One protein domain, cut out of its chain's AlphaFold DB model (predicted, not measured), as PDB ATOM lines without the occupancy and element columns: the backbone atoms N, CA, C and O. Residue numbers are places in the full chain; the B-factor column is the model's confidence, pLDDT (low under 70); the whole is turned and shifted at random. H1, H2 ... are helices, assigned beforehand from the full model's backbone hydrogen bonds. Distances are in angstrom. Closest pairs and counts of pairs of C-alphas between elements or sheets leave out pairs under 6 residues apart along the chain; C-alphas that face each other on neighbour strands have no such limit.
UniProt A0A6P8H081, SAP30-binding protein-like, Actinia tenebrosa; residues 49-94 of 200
ATOM      1  N   SER A  49     183.988 148.906 217.798       93.75
ATOM      2  CA  SER A  49     183.798 147.615 217.128       93.75
ATOM      3  C   SER A  49     182.414 147.021 217.392       93.75
ATOM      4  O   SER A  49     181.774 146.528 216.464       93.75
ATOM      5  N   VAL A  50     181.923 147.095 218.631       93.50
ATOM      6  CA  VAL A  50     180.586 146.608 218.996       93.50
ATOM      7  C   VAL A  50     179.515 147.489 218.368       93.50
ATOM      8  O   VAL A  50     178.587 146.961 217.761       93.50
ATOM      9  N   GLN A  51     179.682 148.815 218.427       93.75
ATOM     10  CA  GLN A  51     178.749 149.746 217.790       93.75
ATOM     11  C   GLN A  51     178.608 149.466 216.288       93.75
ATOM     12  O   GLN A  51     177.489 149.307 215.807       93.75
ATOM     13  N   LYS A  52     179.725 149.309 215.562       95.31
ATOM     14  CA  LYS A  52     179.708 148.958 214.131       95.31
ATOM     15  C   LYS A  52     178.968 147.648 213.865       95.31
ATOM     16  O   LYS A  52     178.058 147.627 213.050       95.31
ATOM     17  N   ARG A  53     179.277 146.582 214.613       94.81
ATOM     18  CA  ARG A  53     178.603 145.278 214.455       94.81
ATOM     19  C   ARG A  53     177.092 145.364 214.668       94.81
ATOM     20  O   ARG A  53     176.341 144.690 213.966       94.81
ATOM     21  N   ILE A  54     176.652 146.155 215.646       94.31
ATOM     22  CA  ILE A  54     175.227 146.370 215.912       94.31
ATOM     23  C   ILE A  54     174.585 147.116 214.741       94.31
ATOM     24  O   ILE A  54     173.562 146.662 214.233       94.31
ATOM     25  N   VAL A  55     175.197 148.214 214.289       94.62
ATOM     26  CA  VAL A  55     174.708 149.006 213.150       94.62
ATOM     27  C   VAL A  55     174.604 148.143 211.893       94.62
ATOM     28  O   VAL A  55     173.521 148.047 211.320       94.62
ATOM     29  N   ASP A  56     175.667 147.421 211.535       93.06
ATOM     30  CA  ASP A  56     175.700 146.535 210.367       93.06
ATOM     31  C   ASP A  56     174.597 145.466 210.438       93.06
ATOM     32  O   ASP A  56     173.898 145.200 209.460       93.06
ATOM     33  N   SER A  57     174.399 144.861 211.614       90.50
ATOM     34  CA  SER A  57     173.362 143.849 211.842       90.50
ATOM     35  C   SER A  57     171.948 144.419 211.675       90.50
ATOM     36  O   SER A  57     171.095 143.802 211.029       90.50
ATOM     37  N   LEU A  58     171.698 145.618 212.212       93.12
ATOM     38  CA  LEU A  58     170.411 146.306 212.103       93.12
ATOM     39  C   LEU A  58     170.112 146.735 210.667       93.12
ATOM     40  O   LEU A  58     168.992 146.551 210.190       93.12
ATOM     41  N   GLU A  59     171.100 147.277 209.962       93.94
ATOM     42  CA  GLU A  59     170.955 147.622 208.552       93.94
ATOM     43  C   GLU A  59     170.686 146.392 207.693       93.94
ATOM     44  O   GLU A  59     169.821 146.433 206.822       93.94
ATOM     45  N   ASN A  60     171.395 145.292 207.942       89.25
ATOM     46  CA  ASN A  60     171.197 144.037 207.232       89.25
ATOM     47  C   ASN A  60     169.786 143.475 207.474       89.25
ATOM     48  O   ASN A  60     169.120 143.042 206.535       89.25
ATOM     49  N   LYS A  61     169.285 143.557 208.715       91.25
ATOM     50  CA  LYS A  61     167.900 143.204 209.060       91.25
ATOM     51  C   LYS A  61     166.886 144.067 208.303       91.25
ATOM     52  O   LYS A  61     165.924 143.523 207.770       91.25
ATOM     53  N   LYS A  62     167.105 145.385 208.221       91.56
ATOM     54  CA  LYS A  62     166.214 146.322 207.511       91.56
ATOM     55  C   LYS A  62     166.239 146.137 205.993       91.56
ATOM     56  O   LYS A  62     165.183 146.088 205.377       91.56
ATOM     57  N   ARG A  63     167.428 146.029 205.391       91.81
ATOM     58  CA  ARG A  63     167.612 145.946 203.931       91.81
ATOM     59  C   ARG A  63     167.199 144.596 203.359       91.81
ATOM     60  O   ARG A  63     166.532 144.550 202.334       91.81
ATOM     61  N   ASN A  64     167.585 143.510 204.024       86.69
ATOM     62  CA  ASN A  64     167.399 142.151 203.510       86.69
ATOM     63  C   ASN A  64     166.208 141.423 204.153       86.69
ATOM     64  O   ASN A  64     165.992 140.246 203.872       86.69
ATOM     65  N   GLY A  65     165.468 142.085 205.053       86.88
ATOM     66  CA  GLY A  65     164.342 141.481 205.770       86.88
ATOM     67  C   GLY A  65     164.739 140.267 206.617       86.88
ATOM     68  O   GLY A  65     163.919 139.380 206.853       86.88
ATOM     69  N   ILE A  66     166.008 140.175 207.032       85.69
ATOM     70  CA  ILE A  66     166.528 139.003 207.742       85.69
ATOM     71  C   ILE A  66     166.058 139.046 209.192       85.69
ATOM     72  O   ILE A  66     166.553 139.834 209.998       85.69
ATOM     73  N   ASP A  67     165.161 138.133 209.550       89.75
ATOM     74  CA  ASP A  67     164.896 137.816 210.947       89.75
ATOM     75  C   ASP A  67     165.864 136.729 211.437       89.75
ATOM     76  O   ASP A  67     165.798 135.566 211.026       89.75
ATOM     77  N   PHE A  68     166.785 137.118 212.322       88.81
ATOM     78  CA  PHE A  68     167.750 136.203 212.924       88.81
ATOM     79  C   PHE A  68     167.068 135.071 213.696       88.81
ATOM     80  O   PHE A  68     167.539 133.939 213.621       88.81
ATOM     81  N   ASN A  69     165.945 135.340 214.372       90.62
ATOM     82  CA  ASN A  69     165.229 134.313 215.127       90.62
ATOM     83  C   ASN A  69     164.636 133.263 214.176       90.62
ATOM     84  O   ASN A  69     164.918 132.072 214.307       90.62
ATOM     85  N   ALA A  70     163.920 133.704 213.135       91.94
ATOM     86  CA  ALA A  70     163.422 132.807 212.094       91.94
ATOM     87  C   ALA A  70     164.548 132.034 211.387       91.94
ATOM     88  O   ALA A  70     164.381 130.861 211.046       91.94
ATOM     89  N   LYS A  71     165.709 132.663 211.161       91.62
ATOM     90  CA  LYS A  71     166.873 131.997 210.565       91.62
ATOM     91  C   LYS A  71     167.393 130.873 211.462       91.62
ATOM     92  O   LYS A  71     167.586 129.768 210.962       91.62
ATOM     93  N   ILE A  72     167.570 131.131 212.757       91.19
ATOM     94  CA  ILE A  72     168.041 130.143 213.739       91.19
ATOM     95  C   ILE A  72     167.065 128.963 213.820       91.19
ATOM     96  O   ILE A  72     167.484 127.817 213.688       91.19
ATOM     97  N   GLN A  73     165.758 129.224 213.914       91.00
ATOM     98  CA  GLN A  73     164.732 128.171 213.967       91.00
ATOM     99  C   GLN A  73     164.694 127.293 212.703       91.00
ATOM    100  O   GLN A  73     164.393 126.099 212.765       91.00
ATOM    101  N   LYS A  74     165.012 127.860 211.532       92.12
ATOM    102  CA  LYS A  74     165.071 127.115 210.264       92.12
ATOM    103  C   LYS A  74     166.331 126.265 210.120       92.12
ATOM    104  O   LYS A  74     166.320 125.338 209.305       92.12
ATOM    105  N   MET A  75     167.396 126.524 210.878       93.69
ATOM    106  CA  MET A  75     168.628 125.734 210.817       93.69
ATOM    107  C   MET A  75     168.422 124.354 211.449       93.69
ATOM    108  O   MET A  75     167.811 124.207 212.503       93.69
ATOM    109  N   LYS A  76     168.905 123.300 210.785       93.00
ATOM    110  CA  LYS A  76     168.754 121.913 211.265       93.00
ATOM    111  C   LYS A  76     169.519 121.651 212.562       93.00
ATOM    112  O   LYS A  76     169.023 120.921 213.411       93.00
ATOM    113  N   ASP A  77     170.667 122.298 212.741       89.69
ATOM    114  CA  ASP A  77     171.540 122.069 213.895       89.69
ATOM    115  C   ASP A  77     170.912 122.588 215.198       89.69
ATOM    116  O   ASP A  77     171.160 122.033 216.260       89.69
ATOM    117  N   PHE A  78     170.029 123.589 215.098       92.00
ATOM    118  CA  PHE A  78     169.285 124.161 216.224       92.00
ATOM    119  C   PHE A  78     167.984 123.410 216.555       92.00
ATOM    120  O   PHE A  78     167.320 123.749 217.529       92.00
ATOM    121  N   ARG A  79     167.603 122.391 215.768       91.56
ATOM    122  CA  ARG A  79     166.423 121.553 216.056       91.56
ATOM    123  C   ARG A  79     166.711 120.433 217.048       91.56
ATOM    124  O   ARG A  79     165.777 119.913 217.648       91.56
ATOM    125  N   ASN A  80     167.972 120.026 217.184       92.00
ATOM    126  CA  ASN A  80     168.362 119.000 218.141       92.00
ATOM    127  C   ASN A  80     168.571 119.646 219.522       92.00
ATOM    128  O   ASN A  80     169.476 120.472 219.639       92.00
ATOM    129  N   PRO A  81     167.824 119.254 220.571       90.25
ATOM    130  CA  PRO A  81     168.007 119.788 221.923       90.25
ATOM    131  C   PRO A  81     169.443 119.665 222.457       90.25
ATOM    132  O   PRO A  81     169.874 120.505 223.241       90.25
ATOM    133  N   SER A  82     170.228 118.687 221.984       92.88
ATOM    134  CA  SER A  82     171.635 118.524 222.380       92.88
ATOM    135  C   SER A  82     172.553 119.665 221.906       92.88
ATOM    136  O   SER A  82     173.739 119.679 222.224       92.88
ATOM    137  N   ILE A  83     172.060 120.600 221.085       93.50
ATOM    138  CA  ILE A  83     172.825 121.782 220.674       93.50
ATOM    139  C   ILE A  83     173.053 122.745 221.844       93.50
ATOM    140  O   ILE A  83     174.077 123.421 221.865       93.50
ATOM    141  N   TYR A  84     172.140 122.795 222.822       91.19
ATOM    142  CA  TYR A  84     172.234 123.728 223.944       91.19
ATOM    143  C   TYR A  84     173.472 123.464 224.799       91.19
ATOM    144  O   TYR A  84     174.219 124.397 225.068       91.19
ATOM    145  N   GLU A  85     173.768 122.201 225.107       93.00
ATOM    146  CA  GLU A  85     174.976 121.790 225.838       93.00
ATOM    147  C   GLU A  85     176.266 122.285 225.154       93.00
ATOM    148  O   GLU A  85     177.188 122.808 225.787       93.00
ATOM    149  N   LYS A  86     176.300 122.210 223.816       93.88
ATOM    150  CA  LYS A  86     177.417 122.731 223.017       93.88
ATOM    151  C   LYS A  86     177.487 124.253 223.049       93.88
ATOM    152  O   LYS A  86     178.586 124.791 223.094       93.88
ATOM    153  N   LEU A  87     176.348 124.945 223.004       93.31
ATOM    154  CA  LEU A  87     176.298 126.410 223.041       93.31
ATOM    155  C   LEU A  87     176.731 126.955 224.400       93.31
ATOM    156  O   LEU A  87     177.508 127.902 224.434       93.31
ATOM    157  N   VAL A  88     176.275 126.339 225.491       93.06
ATOM    158  CA  VAL A  88     176.708 126.668 226.856       93.06
ATOM    159  C   VAL A  88     178.231 126.561 226.952       93.06
ATOM    160  O   VAL A  88     178.892 127.523 227.341       93.06
ATOM    161  N   SER A  89     178.797 125.449 226.470       92.88
ATOM    162  CA  SER A  89     180.248 125.225 226.447       92.88
ATOM    163  C   SER A  89     180.997 126.219 225.546       92.88
ATOM    164  O   SER A  89     182.018 126.773 225.944       92.88
ATOM    165  N   PHE A  90     180.497 126.468 224.331       94.88
ATOM    166  CA  PHE A  90     181.129 127.342 223.335       94.88
ATOM    167  C   PHE A  90     181.106 128.822 223.731       94.88
ATOM    168  O   PHE A  90     182.035 129.558 223.413       94.88
ATOM    169  N   LEU A  91     180.041 129.263 224.403       94.25
ATOM    170  CA  LEU A  91     179.878 130.637 224.877       94.25
ATOM    171  C   LEU A  91     180.428 130.841 226.294       94.25
ATOM    172  O   LEU A  91     180.310 131.945 226.825       94.25
ATOM    173  N   ASN A  92     181.014 129.800 226.900       92.81
ATOM    174  CA  ASN A  92     181.531 129.814 228.268       92.81
ATOM    175  C   ASN A  92     180.490 130.300 229.292       92.81
ATOM    176  O   ASN A  92     180.807 131.045 230.220       92.81
ATOM    177  N   ILE A  93     179.234 129.888 229.107       92.31
ATOM    178  CA  ILE A  93     178.129 130.265 229.986       92.31
ATOM    179  C   ILE A  93     178.145 129.358 231.214       92.31
ATOM    180  O   ILE A  93     178.227 128.138 231.095       92.31
ATOM    181  N   GLN A  94     178.030 129.968 232.392       89.06
ATOM    182  CA  GLN A  94     177.763 129.251 233.635       89.06
ATOM    183  C   GLN A  94     176.263 128.958 233.706       89.06
ATOM    184  O   GLN A  94     175.461 129.880 233.850       89.06
TER     185      GLN A  94
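AT A GLANCE: This is residues 49 to 94 of the 200 residues of the protein "SAP30-binding protein-like" of Actinia tenebrosa (UniProt A0A6P8H081). The model is an open, flat U of three helices: H1 makes one arm, H2 lies along the base, and H3 makes the other, shorter arm, folding back in roughly the opposite direction to H1. The space between the two arms is empty, and no helix touches another. The printed part has 46 residues with three named helices in the order H1, H2, H3 and no named strand, and its class is all helix. The whole is only just loose, close to extended, with a radius of gyration of the C-alphas of 13.7 A and spans of 33 by 25 by 10 A.

HOW THE PARTS SIT: H1, residues 49 to 64, and H2, residues 68 to 74, are close but not clearly touching, with 1 pair of C-alphas within 8 A. Their closest C-alphas, those of Lys 61 and Phe 68, are 8.0 A apart. Their lines stand at a steep tilt of 63 degrees, and they run the same way. H3, residues 83 to 90, is apart from H2 and apart from H1. In H1, H2 and H3 every O i to N i+4 pair is within hydrogen-bond range.

IN THESE COORDINATES: H1 begins at C-alpha 49, at (183.798, 147.615, 217.128), and measures 22.0 A from first to last C-alpha. H2 begins at C-alpha 68, at (167.750, 136.203, 212.924), and measures 9.8 A. H3 measures 10.3 A and ends at C-alpha 90, at (181.129, 127.342, 223.335).

THE WHOLE: The two C-alphas farthest apart are those of Arg 63 and Gln 94, at 35.6 A. The printed part has no cut. The link from H1 to H2 is tight, with 3 residues, and that from H2 to H3 is short, with 8. The mean pLDDT of the printed part is 92.0, and no printed residue is under 70.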